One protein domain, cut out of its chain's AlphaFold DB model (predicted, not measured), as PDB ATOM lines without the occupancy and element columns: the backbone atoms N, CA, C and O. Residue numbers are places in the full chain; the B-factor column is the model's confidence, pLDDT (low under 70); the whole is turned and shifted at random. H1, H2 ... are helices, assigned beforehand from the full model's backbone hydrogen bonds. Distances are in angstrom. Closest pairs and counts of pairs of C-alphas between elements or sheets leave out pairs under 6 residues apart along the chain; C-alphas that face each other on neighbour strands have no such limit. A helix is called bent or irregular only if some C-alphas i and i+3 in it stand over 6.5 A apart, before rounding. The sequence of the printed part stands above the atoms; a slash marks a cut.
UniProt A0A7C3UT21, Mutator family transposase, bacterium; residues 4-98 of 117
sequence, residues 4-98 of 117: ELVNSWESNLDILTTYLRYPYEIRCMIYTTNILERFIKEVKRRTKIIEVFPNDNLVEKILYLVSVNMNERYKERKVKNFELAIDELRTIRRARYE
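This is residues 4 to 98 of the 117 residues of the protein "Mutator family transposase" of bacterium (UniProt A0A7C3UT21). The model is a loose, open frame of helices: H3 and H4 follow each other along one side, H5 folds back across H4 as a helical hairpin, and residues 75 to 81 return to the H3 end, where H6 meets H3. From that corner H2 leads out to an arm whose residues 4 to 15 stick out, while residues 93 to 98 of H6 stick out elsewhere. The printed part has 95 residues with six named helices, H1 to H6 in chain order, and no named strand; its class is all helix. It is only just loose, close to extended, with a radius of gyration of the C-alphas of 18.4 A and spans of 48 by 42 by 25 A.

H1, residues 4 to 11, is close to but not clearly touching H2, residues 13 to 21; their closest C-alphas, of Trp 9 and Leu 16, are 8.0 A apart. H2 and H3, residues 24 to 31, touch as a helical hairpin at a steep tilt of 40 degrees, opposite ways, with the C-alphas of Tyr 19 and Arg 27 closest at 6.8 A. H4, residues 34 to 47, and H5, residues 56 to 74, touch as a second helical hairpin at a steep tilt of 41 degrees, opposite ways; their closest C-alphas, of Val 43 and Val 66, are 6.7 A apart. H6, residues 82 to 98, touches H3 with residues 82 to 85 alone, about perpendicular at 76 degrees, and the closest C-alphas, of Glu 25 and Ala 85, are 6.3 A apart. Among the pairs that are apart are H3 and H5, H4 and H6, and H5 and H6. Every O i to N i+4 pair is within hydrogen-bond range in H1, H4 and H5, against 2 of 5 in H2, which has 4 of 6 O i to N i+3 pairs within range, 2 of 4 in H3 and 11 of 13 in H6.

H1 begins at C-alpha 4, (123.076, 56.117, -13.401), and is 10.6 A long. H2 measures 13.3 A and H3 11.2 A. H4 is 19.9 A long. H5, the longest helix by residues, runs 27.2 A from C-alpha 56, (110.056, 22.921, -19.751). H6 measures 21.8 A, has a kink of 38 degrees near residue 89, and ends at C-alpha 98, (85.848, 53.618, -28.641). H2 and H6 are irregular, with 7.1 A between C-alphas 16 and 19 and 7.5 A between C-alphas 84 and 87; H3 is irregular only just, with 7.0 A between C-alphas 25 and 28.

The C-alphas of Val 52 and Asp 87, the two farthest apart, are 49.7 A from each other. The printed part has no cut and no long link. The mean pLDDT of the printed part is 90.6, and residue 98 alone is under 70.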
ATOM      1  N   GLU A   4     123.744  57.027 -12.460       89.19
ATOM      2  CA  GLU A   4     123.076  56.117 -13.401       89.19
ATOM      3  C   GLU A   4     121.593  55.899 -13.075       89.19
ATOM      4  O   GLU A   4     120.765  55.811 -13.983       89.19
ATOM      5  N   LEU A   5     121.235  55.859 -11.785       90.31
ATOM      6  CA  LEU A   5     119.836  55.734 -11.375       90.31
ATOM      7  C   LEU A   5     119.055  56.995 -11.734       90.31
ATOM      8  O   LEU A   5     117.970  56.884 -12.289       90.31
ATOM      9  N   VAL A   6     119.612  58.177 -11.465       91.25
ATOM     10  CA  VAL A   6     118.952  59.452 -11.782       91.25
ATOM     11  C   VAL A   6     118.717  59.569 -13.288       91.25
ATOM     12  O   VAL A   6     117.586  59.800 -13.704       91.25
ATOM     13  N   ASN A   7     119.731  59.267 -14.102       92.19
ATOM     14  CA  ASN A   7     119.615  59.286 -15.564       92.19
ATOM     15  C   ASN A   7     118.542  58.302 -16.077       92.19
ATOM     16  O   ASN A   7     117.760  58.617 -16.977       92.19
ATOM     17  N   SER A   8     118.470  57.101 -15.492       91.75
ATOM     18  CA  SER A   8     117.436  56.111 -15.825       91.75
ATOM     19  C   SER A   8     116.027  56.590 -15.448       91.75
ATOM     20  O   SER A   8     115.077  56.402 -16.205       91.75
ATOM     21  N   TRP A   9     115.875  57.255 -14.304       91.50
ATOM     22  CA  TRP A   9     114.587  57.799 -13.876       91.50
ATOM     23  C   TRP A   9     114.140  58.974 -14.742       91.50
ATOM     24  O   TRP A   9     112.977  59.015 -15.129       91.50
ATOM     25  N   GLU A  10     115.046  59.891 -15.080       92.19
ATOM     26  CA  GLU A  10     114.755  61.036 -15.948       92.19
ATOM     27  C   GLU A  10     114.339  60.584 -17.351       92.19
ATOM     28  O   GLU A  10     113.319  61.035 -17.870       92.19
ATOM     29  N   SER A  11     115.068  59.625 -17.930       93.75
ATOM     30  CA  SER A  11     114.733  59.053 -19.242       93.75
ATOM     31  C   SER A  11     113.402  58.294 -19.265       93.75
ATOM     32  O   SER A  11     112.713  58.312 -20.283       93.75
ATOM     33  N   ASN A  12     113.001  57.661 -18.156       93.19
ATOM     34  CA  ASN A  12     111.750  56.894 -18.054       93.19
ATOM     35  C   ASN A  12     110.618  57.647 -17.331       93.19
ATOM     36  O   ASN A  12     109.580  57.051 -17.025       93.19
ATOM     37  N   LEU A  13     110.787  58.941 -17.049       92.62
ATOM     38  CA  LEU A  13     109.877  59.699 -16.188       92.62
ATOM     39  C   LEU A  13     108.433  59.716 -16.717       92.62
ATOM     40  O   LEU A  13     107.487  59.600 -15.938       92.62
ATOM     41  N   ASP A  14     108.252  59.801 -18.036       92.19
ATOM     42  CA  ASP A  14     106.933  59.776 -18.687       92.19
ATOM     43  C   ASP A  14     106.179  58.457 -18.410       92.19
ATOM     44  O   ASP A  14     105.005  58.435 -18.018       92.19
ATOM     45  N   ILE A  15     106.891  57.330 -18.485       91.19
ATOM     46  CA  ILE A  15     106.335  56.002 -18.199       91.19
ATOM     47  C   ILE A  15     106.007  55.887 -16.706       91.19
ATOM     48  O   ILE A  15     104.913  55.457 -16.335       91.19
ATOM     49  N   LEU A  16     106.929  56.320 -15.842       91.25
ATOM     50  CA  LEU A  16     106.775  56.234 -14.388       91.25
ATOM     51  C   LEU A  16     105.646  57.119 -13.853       91.25
ATOM     52  O   LEU A  16     105.025  56.766 -12.856       91.25
ATOM     53  N   THR A  17     105.347  58.244 -14.499       93.19
ATOM     54  CA  THR A  17     104.292  59.178 -14.068       93.19
ATOM     55  C   THR A  17     102.928  58.872 -14.683       93.19
ATOM     56  O   THR A  17     101.914  59.404 -14.229       93.19
ATOM     57  N   THR A  18     102.850  57.948 -15.646       91.69
ATOM     58  CA  THR A  18     101.598  57.588 -16.332       91.69
ATOM     59  C   THR A  18     100.484  57.160 -15.366       91.69
ATOM     60  O   THR A  18      99.311  57.456 -15.611       91.69
ATOM     61  N   TYR A  19     100.812  56.514 -14.239       90.31
ATOM     62  CA  TYR A  19      99.799  56.100 -13.259       90.31
ATOM     63  C   TYR A  19      99.098  57.282 -12.563       90.31
ATOM     64  O   TYR A  19      97.974  57.125 -12.089       90.31
ATOM     65  N   LEU A  20      99.712  58.473 -12.528       92.38
ATOM     66  CA  LEU A  20      99.116  59.677 -11.936       92.38
ATOM     67  C   LEU A  20      97.910  60.187 -12.730       92.38
ATOM     68  O   LEU A  20      97.089  60.917 -12.184       92.38
ATOM     69  N   ARG A  21      97.767  59.767 -13.992       91.31
ATOM     70  CA  ARG A  21      96.609  60.085 -14.842       91.31
ATOM     71  C   ARG A  21      95.332  59.351 -14.427       91.31
ATOM     72  O   ARG A  21      94.280  59.623 -14.992       91.31
ATOM     73  N   TYR A  22      95.431  58.395 -13.508       91.88
ATOM     74  CA  TYR A  22      94.289  57.661 -12.976       91.88
ATOM     75  C   TYR A  22      93.724  58.328 -11.705       91.88
ATOM     76  O   TYR A  22      94.464  59.050 -11.020       91.88
ATOM     77  N   PRO A  23      92.453  58.043 -11.353       93.50
ATOM     78  CA  PRO A  23      91.809  58.547 -10.137       93.50
ATOM     79  C   PRO A  23      92.628  58.227  -8.888       93.50
ATOM     80  O   PRO A  23      93.212  57.141  -8.785       93.50
ATOM     81  N   TYR A  24      92.669  59.154  -7.931       92.31
ATOM     82  CA  TYR A  24      93.475  59.028  -6.710       92.31
ATOM     83  C   TYR A  24      93.158  57.741  -5.931       92.31
ATOM     84  O   TYR A  24      94.058  57.046  -5.457       92.31
ATOM     85  N   GLU A  25      91.882  57.380  -5.899       90.81
ATOM     86  CA  GLU A  25      91.285  56.255  -5.190       90.81
ATOM     87  C   GLU A  25      91.899  54.908  -5.589       90.81
ATOM     88  O   GLU A  25      92.022  54.020  -4.741       90.81
ATOM     89  N   ILE A  26      92.323  54.754  -6.851       91.81
ATOM     90  CA  ILE A  26      92.892  53.500  -7.367       91.81
ATOM     91  C   ILE A  26      94.414  53.502  -7.472       91.81
ATOM     92  O   ILE A  26      95.002  52.434  -7.652       91.81
ATOM     93  N   ARG A  27      95.083  54.657  -7.340       91.94
ATOM     94  CA  ARG A  27      96.552  54.739  -7.471       91.94
ATOM     95  C   ARG A  27      97.255  53.787  -6.511       91.94
ATOM     96  O   ARG A  27      98.243  53.173  -6.898       91.94
ATOM     97  N   CYS A  28      96.692  53.593  -5.315       90.06
ATOM     98  CA  CYS A  28      97.162  52.622  -4.325       90.06
ATOM     99  C   CYS A  28      97.253  51.191  -4.853       90.06
ATOM    100  O   CYS A  28      98.238  50.495  -4.615       90.06
ATOM    101  N   MET A  29      96.262  50.768  -5.632       88.19
ATOM    102  CA  MET A  29      96.289  49.463  -6.275       88.19
ATOM    103  C   MET A  29      97.330  49.400  -7.399       88.19
ATOM    104  O   MET A  29      97.934  48.351  -7.597       88.19
ATOM    105  N   ILE A  30      97.538  50.495  -8.133       90.31
ATOM    106  CA  ILE A  30      98.467  50.519  -9.270       90.31
ATOM    107  C   ILE A  30      99.924  50.494  -8.796       90.31
ATOM    108  O   ILE A  30     100.717  49.724  -9.328       90.31
ATOM    109  N   TYR A  31     100.289  51.310  -7.797       88.56
ATOM    110  CA  TYR A  31     101.681  51.382  -7.338       88.56
ATOM    111  C   TYR A  31     102.091  50.180  -6.483       88.56
ATOM    112  O   TYR A  31     103.282  49.950  -6.277       88.56
ATOM    113  N   THR A  32     101.135  49.424  -5.931       90.75
ATOM    114  CA  THR A  32     101.471  48.312  -5.046       90.75
ATOM    115  C   THR A  32     101.874  47.061  -5.823       90.75
ATOM    116  O   THR A  32     101.103  46.475  -6.578       90.75
ATOM    117  N   THR A  33     103.080  46.574  -5.553       92.69
ATOM    118  CA  THR A  33     103.612  45.311  -6.083       92.69
ATOM    119  C   THR A  33     103.203  44.095  -5.252       92.69
ATOM    120  O   THR A  33     103.544  42.968  -5.597       92.69
ATOM    121  N   ASN A  34     102.407  44.279  -4.190       91.69
ATOM    122  CA  ASN A  34     102.038  43.240  -3.221       91.69
ATOM    123  C   ASN A  34     101.468  41.955  -3.849       91.69
ATOM    124  O   ASN A  34     101.760  40.852  -3.383       91.69
ATOM    125  N   ILE A  35     100.605  42.072  -4.864       90.06
ATOM    126  CA  ILE A  35     100.006  40.901  -5.528       90.06
ATOM    127  C   ILE A  35     101.070  40.163  -6.348       90.06
ATOM    128  O   ILE A  35     101.170  38.939  -6.256       90.06
ATOM    129  N   LEU A  36     101.897  40.911  -7.082       92.12
ATOM    130  CA  LEU A  36     102.983  40.371  -7.897       92.12
ATOM    131  C   LEU A  36     104.056  39.699  -7.030       92.12
ATOM    132  O   LEU A  36     104.477  38.584  -7.322       92.12
ATOM    133  N   GLU A  37     104.445  40.317  -5.919       95.00
ATOM    134  CA  GLU A  37     105.387  39.744  -4.955       95.00
ATOM    135  C   GLU A  37     104.864  38.439  -4.355       95.00
ATOM    136  O   GLU A  37     105.603  37.458  -4.260       95.00
ATOM    137  N   ARG A  38     103.577  38.393  -3.980       93.88
ATOM    138  CA  ARG A  38     102.937  37.166  -3.484       93.88
ATOM    139  C   ARG A  38     102.921  36.071  -4.546       93.88
ATOM    140  O   ARG A  38     103.201  34.925  -4.205       93.88
ATOM    141  N   PHE A  39     102.644  36.423  -5.802       94.75
ATOM    142  CA  PHE A  39     102.683  35.490  -6.928       94.75
ATOM    143  C   PHE A  39     104.084  34.916  -7.127       94.75
ATOM    144  O   PHE A  39     104.275  33.705  -7.054       94.75
ATOM    145  N   ILE A  40     105.088  35.783  -7.274       94.69
ATOM    146  CA  ILE A  40     106.484  35.378  -7.465       94.69
ATOM    147  C   ILE A  40     106.969  34.536  -6.280       94.69
ATOM    148  O   ILE A  40     107.669  33.543  -6.475       94.69
ATOM    149  N   LYS A  41     106.588  34.895  -5.049       95.38
ATOM    150  CA  LYS A  41     106.927  34.124  -3.850       95.38
ATOM    151  C   LYS A  41     106.333  32.718  -3.888       95.38
ATOM    152  O   LYS A  41     107.027  31.769  -3.534       95.38
ATOM    153  N   GLU A  42     105.083  32.574  -4.315       94.50
ATOM    154  CA  GLU A  42     104.420  31.272  -4.417       94.50
ATOM    155  C   GLU A  42     105.024  30.406  -5.529       94.50
ATOM    156  O   GLU A  42     105.286  29.224  -5.301       94.50
ATOM    157  N   VAL A  43     105.342  30.999  -6.685       94.19
ATOM    158  CA  VAL A  43     106.076  30.312  -7.760       94.19
ATOM    159  C   VAL A  43     107.429  29.824  -7.243       94.19
ATOM    160  O   VAL A  43     107.699  28.627  -7.290       94.19
ATOM    161  N   LYS A  44     108.239  30.714  -6.649       93.19
ATOM    162  CA  LYS A  44     109.552  30.366  -6.075       93.19
ATOM    163  C   LYS A  44     109.455  29.274  -5.011       93.19
ATOM    164  O   LYS A  44     110.325  28.415  -4.932       93.19
ATOM    165  N   ARG A  45     108.406  29.288  -4.183       93.62
ATOM    166  CA  ARG A  45     108.179  28.264  -3.154       93.62
ATOM    167  C   ARG A  45     107.960  26.884  -3.772       93.62
ATOM    168  O   ARG A  45     108.500  25.913  -3.254       93.62
ATOM    169  N   ARG A  46     107.170  26.790  -4.848       91.69
ATOM    170  CA  ARG A  46     106.868  25.513  -5.518       91.69
ATOM    171  C   ARG A  46     108.037  25.003  -6.348       91.69
ATOM    172  O   ARG A  46     108.287  23.806  -6.342       91.69
ATOM    173  N   THR A  47     108.770  25.896  -7.008       91.69
ATOM    174  CA  THR A  47     109.947  25.506  -7.791       91.69
ATOM    175  C   THR A  47     111.124  25.114  -6.909       91.69
ATOM    176  O   THR A  47     111.841  24.196  -7.266       91.69
ATOM    177  N   LYS A  48     111.290  25.716  -5.722       90.31
ATOM    178  CA  LYS A  48     112.377  25.367  -4.788       90.31
ATOM    179  C   LYS A  48     112.371  23.896  -4.344       90.31
ATOM    180  O   LYS A  48     113.419  23.378  -3.989       90.31
ATOM    181  N   ILE A  49     111.206  23.247  -4.314       89.81
ATOM    182  CA  ILE A  49     111.073  21.834  -3.914       89.81
ATOM    183  C   ILE A  49     111.553  20.895  -5.035       89.81
ATOM    184  O   ILE A  49     111.900  19.748  -4.777       89.81
ATOM    185  N   ILE A  50     111.570  21.374  -6.279       88.19
ATOM    186  CA  ILE A  50     111.925  20.595  -7.462       88.19
ATOM    187  C   ILE A  50     113.381  20.913  -7.804       88.19
ATOM    188  O   ILE A  50     113.676  21.994  -8.307       88.19
ATOM    189  N   GLU A  51     114.294  19.987  -7.515       82.62
ATOM    190  CA  GLU A  51     115.731  20.202  -7.748       82.62
ATOM    191  C   GLU A  51     116.097  20.238  -9.240       82.62
ATOM    192  O   GLU A  51     116.941  21.034  -9.647       82.62
ATOM    193  N   VAL A  52     115.442  19.414 -10.067       87.44
ATOM    194  CA  VAL A  52     115.668  19.346 -11.518       87.44
ATOM    195  C   VAL A  52     114.333  19.207 -12.239       87.44
ATOM    196  O   VAL A  52     113.523  18.336 -11.915       87.44
ATOM    197  N   PHE A  53     114.105  20.055 -13.242       87.81
ATOM    198  CA  PHE A  53     112.944  19.947 -14.119       87.81
ATOM    199  C   PHE A  53     113.248  18.973 -15.269       87.81
ATOM    200  O   PHE A  53     114.223  19.182 -15.983       87.81
ATOM    201  N   PRO A  54     112.431  17.924 -15.483       86.56
ATOM    202  CA  PRO A  54     112.647  16.962 -16.563       86.56
ATOM    203  C   PRO A  54     112.271  17.508 -17.952       86.56
ATOM    204  O   PRO A  54     112.720  16.965 -18.955       86.56
ATOM    205  N   ASN A  55     111.417  18.536 -18.023       90.00
ATOM    206  CA  ASN A  55     110.978  19.196 -19.256       90.00
ATOM    207  C   ASN A  55     110.429  20.599 -18.925       90.00
ATOM    208  O   ASN A  55     109.827  20.788 -17.860       90.00
ATOM    209  N   ASP A  56     110.557  21.545 -19.851       89.06
ATOM    210  CA  ASP A  56     110.056  22.921 -19.751       89.06
ATOM    211  C   ASP A  56     108.534  22.978 -19.541       89.06
ATOM    212  O   ASP A  56     108.035  23.798 -18.765       89.06
ATOM    213  N   ASN A  57     107.796  22.021 -20.113       90.44
ATOM    214  CA  ASN A  57     106.344  21.886 -19.926       90.44
ATOM    215  C   ASN A  57     105.936  21.769 -18.444       90.44
ATOM    216  O   ASN A  57     104.827  22.151 -18.062       90.44
ATOM    217  N   LEU A  58     106.808  21.233 -17.579       88.69
ATOM    218  CA  LEU A  58     106.518  21.136 -16.147       88.69
ATOM    219  C   LEU A  58     106.543  22.514 -15.473       88.69
ATOM    220  O   LEU A  58     105.718  22.783 -14.598       88.69
ATOM    221  N   VAL A  59     107.459  23.388 -15.895       89.06
ATOM    222  CA  VAL A  59     107.570  24.759 -15.380       89.06
ATOM    223  C   VAL A  59     106.323  25.555 -15.758       89.06
ATOM    224  O   VAL A  59     105.712  26.187 -14.893       89.06
ATOM    225  N   GLU A  60     105.892  25.456 -17.018       91.75
ATOM    226  CA  GLU A  60     104.659  26.088 -17.493       91.75
ATOM    227  C   GLU A  60     103.439  25.590 -16.709       91.75
ATOM    228  O   GLU A  60     102.636  26.387 -16.219       91.75
ATOM    229  N   LYS A  61     103.342  24.275 -16.486       92.75
ATOM    230  CA  LYS A  61     102.253  23.685 -15.699       92.75
ATOM    231  C   LYS A  61     102.211  24.224 -14.268       92.75
ATOM    232  O   LYS A  61     101.126  24.483 -13.748       92.75
ATOM    233  N   ILE A  62     103.356  24.432 -13.618       92.31
ATOM    234  CA  ILE A  62     103.405  25.035 -12.275       92.31
ATOM    235  C   ILE A  62     102.923  26.479 -12.316       92.31
ATOM    236  O   ILE A  62     102.118  26.871 -11.468       92.31
ATOM    237  N   LEU A  63     103.388  27.259 -13.292       93.88
ATOM    238  CA  LEU A  63     102.979  28.650 -13.454       93.88
ATOM    239  C   LEU A  63     101.464  28.753 -13.659       93.88
ATOM    240  O   LEU A  63     100.804  29.558 -12.996       93.88
ATOM    241  N   TYR A  64     100.904  27.886 -14.504       95.31
ATOM    242  CA  TYR A  64      99.467  27.776 -14.727       95.31
ATOM    243  C   TYR A  64      98.720  27.441 -13.430       95.31
ATOM    244  O   TYR A  64      97.821  28.180 -13.030       95.31
ATOM    245  N   LEU A  65      99.126  26.393 -12.709       95.31
ATOM    246  CA  LEU A  65      98.462  25.972 -11.470       95.31
ATOM    247  C   LEU A  65      98.524  27.035 -10.362       95.31
ATOM    248  O   LEU A  65      97.558  27.205  -9.619       95.31
ATOM    249  N   VAL A  66      99.644  27.757 -10.233       94.94
ATOM    250  CA  VAL A  66      99.754  28.891  -9.298       94.94
ATOM    251  C   VAL A  66      98.806  30.012  -9.709       94.94
ATOM    252  O   VAL A  66      98.105  30.559  -8.856       94.94
ATOM    253  N   SER A  67      98.749  30.327 -11.003       94.75
ATOM    254  CA  SER A  67      97.884  31.377 -11.542       94.75
ATOM    255  C   SER A  67      96.407  31.067 -11.312       94.75
ATOM    256  O   SER A  67      95.684  31.922 -10.807       94.75
ATOM    257  N   VAL A  68      95.972  29.836 -11.601       95.44
ATOM    258  CA  VAL A  68      94.596  29.370 -11.365       95.44
ATOM    259  C   VAL A  68      94.244  29.468  -9.883       95.44
ATOM    260  O   VAL A  68      93.256  30.105  -9.528       95.44
ATOM    261  N   ASN A  69      95.095  28.928  -9.007       93.75
ATOM    262  CA  ASN A  69      94.846  28.943  -7.568       93.75
ATOM    263  C   ASN A  69      94.781  30.368  -6.992       93.75
ATOM    264  O   ASN A  69      93.939  30.671  -6.144       93.75
ATOM    265  N   MET A  70      95.657  31.266  -7.451       92.25
ATOM    266  CA  MET A  70      95.580  32.671  -7.061       92.25
ATOM    267  C   MET A  70      94.307  33.313  -7.605       92.25
ATOM    268  O   MET A  70      93.599  33.957  -6.837       92.25
ATOM    269  N   ASN A  71      93.967  33.107  -8.875       93.06
ATOM    270  CA  ASN A  71      92.754  33.662  -9.467       93.06
ATOM    271  C   ASN A  71      91.493  33.251  -8.692       93.06
ATOM    272  O   ASN A  71      90.690  34.113  -8.346       93.06
ATOM    273  N   GLU A  72      91.360  31.974  -8.328       92.44
ATOM    274  CA  GLU A  72      90.271  31.482  -7.473       92.44
ATOM    275  C   GLU A  72      90.226  32.216  -6.128       92.44
ATOM    276  O   GLU A  72      89.182  32.724  -5.726       92.44
ATOM    277  N   ARG A  73      91.380  32.374  -5.469       89.62
ATOM    278  CA  ARG A  73      91.490  33.091  -4.190       89.62
ATOM    279  C   ARG A  73      91.158  34.584  -4.292       89.62
ATOM    280  O   ARG A  73      90.702  35.180  -3.315       89.62
ATOM    281  N   TYR A  74      91.463  35.224  -5.419       88.75
ATOM    282  CA  TYR A  74      91.244  36.659  -5.621       88.75
ATOM    283  C   TYR A  74      89.888  36.978  -6.257       88.75
ATOM    284  O   TYR A  74      89.485  38.138  -6.207       88.75
ATOM    285  N   LYS A  75      89.158  35.981  -6.775       88.44
ATOM    286  CA  LYS A  75      87.862  36.153  -7.451       88.44
ATOM    287  C   LYS A  75      86.828  36.897  -6.603       88.44
ATOM    288  O   LYS A  75      86.071  37.707  -7.124       88.44
ATOM    289  N   GLU A  76      86.814  36.643  -5.300       83.38
ATOM    290  CA  GLU A  76      85.847  37.235  -4.365       83.38
ATOM    291  C   GLU A  76      86.311  38.582  -3.785       83.38
ATOM    292  O   GLU A  76      85.558  39.266  -3.089       83.38
ATOM    293  N   ARG A  77      87.556  39.001  -4.051       85.75
ATOM    294  CA  ARG A  77      88.096  40.240  -3.485       85.75
ATOM    295  C   ARG A  77      87.629  41.448  -4.282       85.75
ATOM    296  O   ARG A  77      88.011  41.639  -5.432       85.75
ATOM    297  N   LYS A  78      86.895  42.338  -3.616       83.50
ATOM    298  CA  LYS A  78      86.605  43.674  -4.139       83.50
ATOM    299  C   LYS A  78      87.814  44.591  -3.967       83.50
ATOM    300  O   LYS A  78      88.423  44.651  -2.895       83.50
ATOM    301  N   VAL A  79      88.154  45.317  -5.027       84.50
ATOM    302  CA  VAL A  79      89.176  46.364  -4.982       84.50
ATOM    303  C   VAL A  79      88.636  47.533  -4.160       84.50
ATOM    304  O   VAL A  79      87.530  48.017  -4.400       84.50
ATOM    305  N   LYS A  80      89.418  47.984  -3.177       84.19
ATOM    306  CA  LYS A  80      89.045  49.120  -2.324       84.19
ATOM    307  C   LYS A  80      88.862  50.378  -3.169       84.19
ATOM    308  O   LYS A  80      89.671  50.635  -4.053       84.19
ATOM    309  N   ASN A  81      87.822  51.152  -2.863       85.50
ATOM    310  CA  ASN A  81      87.508  52.440  -3.494       85.50
ATOM    311  C   ASN A  81      87.306  52.388  -5.020       85.50
ATOM    312  O   ASN A  81      87.205  53.426  -5.666       85.50
ATOM    313  N   PHE A  82      87.197  51.191  -5.603       88.38
ATOM    314  CA  PHE A  82      86.976  51.028  -7.037       88.38
ATOM    315  C   PHE A  82      85.618  51.582  -7.476       88.38
ATOM    316  O   PHE A  82      85.493  52.110  -8.575       88.38
ATOM    317  N   GLU A  83      84.619  51.505  -6.595       88.38
ATOM    318  CA  GLU A  83      83.271  52.029  -6.832       88.38
ATOM    319  C   GLU A  83      83.268  53.553  -7.022       88.38
ATOM    320  O   GLU A  83      82.537  54.050  -7.867       88.38
ATOM    321  N   LEU A  84      84.135  54.283  -6.314       90.06
ATOM    322  CA  LEU A  84      84.247  55.743  -6.433       90.06
ATOM    323  C   LEU A  84      84.933  56.167  -7.740       90.06
ATOM    324  O   LEU A  84      84.622  57.209  -8.303       90.06
ATOM    325  N   ALA A  85      85.849  55.338  -8.242       90.31
ATOM    326  CA  ALA A  85      86.649  55.624  -9.429       90.31
ATOM    327  C   ALA A  85      86.014  55.138 -10.744       90.31
ATOM    328  O   ALA A  85      86.548  55.403 -11.824       90.31
ATOM    329  N   ILE A  86      84.913  54.380 -10.686       91.56
ATOM    330  CA  ILE A  86      84.417  53.625 -11.843       91.56
ATOM    331  C   ILE A  86      83.977  54.522 -13.004       91.56
ATOM    332  O   ILE A  86      84.216  54.181 -14.165       91.56
ATOM    333  N   ASP A  87      83.377  55.675 -12.718       91.62
ATOM    334  CA  ASP A  87      82.848  56.571 -13.748       91.62
ATOM    335  C   ASP A  87      83.960  57.328 -14.481       91.62
ATOM    336  O   ASP A  87      83.946  57.433 -15.715       91.62
ATOM    337  N   GLU A  88      84.990  57.762 -13.755       91.81
ATOM    338  CA  GLU A  88      86.190  58.345 -14.354       91.81
ATOM    339  C   GLU A  88      86.944  57.294 -15.185       91.81
ATOM    340  O   GLU A  88      87.291  57.540 -16.343       91.81
ATOM    341  N   LEU A  89      87.092  56.068 -14.669       90.75
ATOM    342  CA  LEU A  89      87.704  54.953 -15.399       90.75
ATOM    343  C   LEU A  89      86.965  54.597 -16.688       90.75
ATOM    344  O   LEU A  89      87.599  54.322 -17.711       90.75
ATOM    345  N   ARG A  90      85.629  54.611 -16.668       91.69
ATOM    346  CA  ARG A  90      84.811  54.419 -17.874       91.69
ATOM    347  C   ARG A  90      85.097  55.508 -18.896       91.69
ATOM    348  O   ARG A  90      85.233  55.201 -20.075       91.69
ATOM    349  N   THR A  91      85.228  56.758 -18.469       91.94
ATOM    350  CA  THR A  91      85.555  57.884 -19.358       91.94
ATOM    351  C   THR A  91      86.956  57.747 -19.962       91.94
ATOM    352  O   THR A  91      87.101  57.837 -21.180       91.94
ATOM    353  N   ILE A  92      87.963  57.396 -19.155       90.62
ATOM    354  CA  ILE A  92      89.332  57.114 -19.626       90.62
ATOM    355  C   ILE A  92      89.344  55.954 -20.637       90.62
ATOM    356  O   ILE A  92      90.004  56.034 -21.676       90.62
ATOM    357  N   ARG A  93      88.608  54.869 -20.359       90.06
ATOM    358  CA  ARG A  93      88.488  53.713 -21.261       90.06
ATOM    359  C   ARG A  93      87.873  54.114 -22.599       90.06
ATOM    360  O   ARG A  93      88.390  53.706 -23.639       90.06
ATOM    361  N   ARG A  94      86.780  54.877 -22.562       89.75
ATOM    362  CA  ARG A  94      86.048  55.334 -23.748       89.75
ATOM    363  C   ARG A  94      86.944  56.148 -24.676       89.75
ATOM    364  O   ARG A  94      87.199  55.720 -25.800       89.75
ATOM    365  N   ALA A  95      87.583  57.183 -24.130       89.31
ATOM    366  CA  ALA A  95      88.524  58.037 -24.854       89.31
ATOM    367  C   ALA A  95      89.688  57.268 -25.515       89.31
ATOM    368  O   ALA A  95      90.222  57.706 -26.528       89.31
ATOM    369  N   ARG A  96      90.099  56.121 -24.956       87.31
ATOM    370  CA  ARG A  96      91.223  55.327 -25.478       87.31
ATOM    371  C   ARG A  96      90.823  54.281 -26.526       87.31
ATOM    372  O   ARG A  96      91.651  53.950 -27.377       87.31
ATOM    373  N   TYR A  97      89.616  53.713 -26.446       83.81
ATOM    374  CA  TYR A  97      89.268  52.487 -27.180       83.81
ATOM    375  C   TYR A  97      87.970  52.536 -28.002       83.81
ATOM    376  O   TYR A  97      87.724  51.572 -28.724       83.81
ATOM    377  N   GLU A  98      87.146  53.588 -27.933       69.38
ATOM    378  CA  GLU A  98      85.848  53.618 -28.641       69.38
ATOM    379  C   GLU A  98      85.961  53.487 -30.172       69.38
ATOM    380  O   GLU A  98      85.081  52.898 -30.785       69.38
TER     381      GLU A  98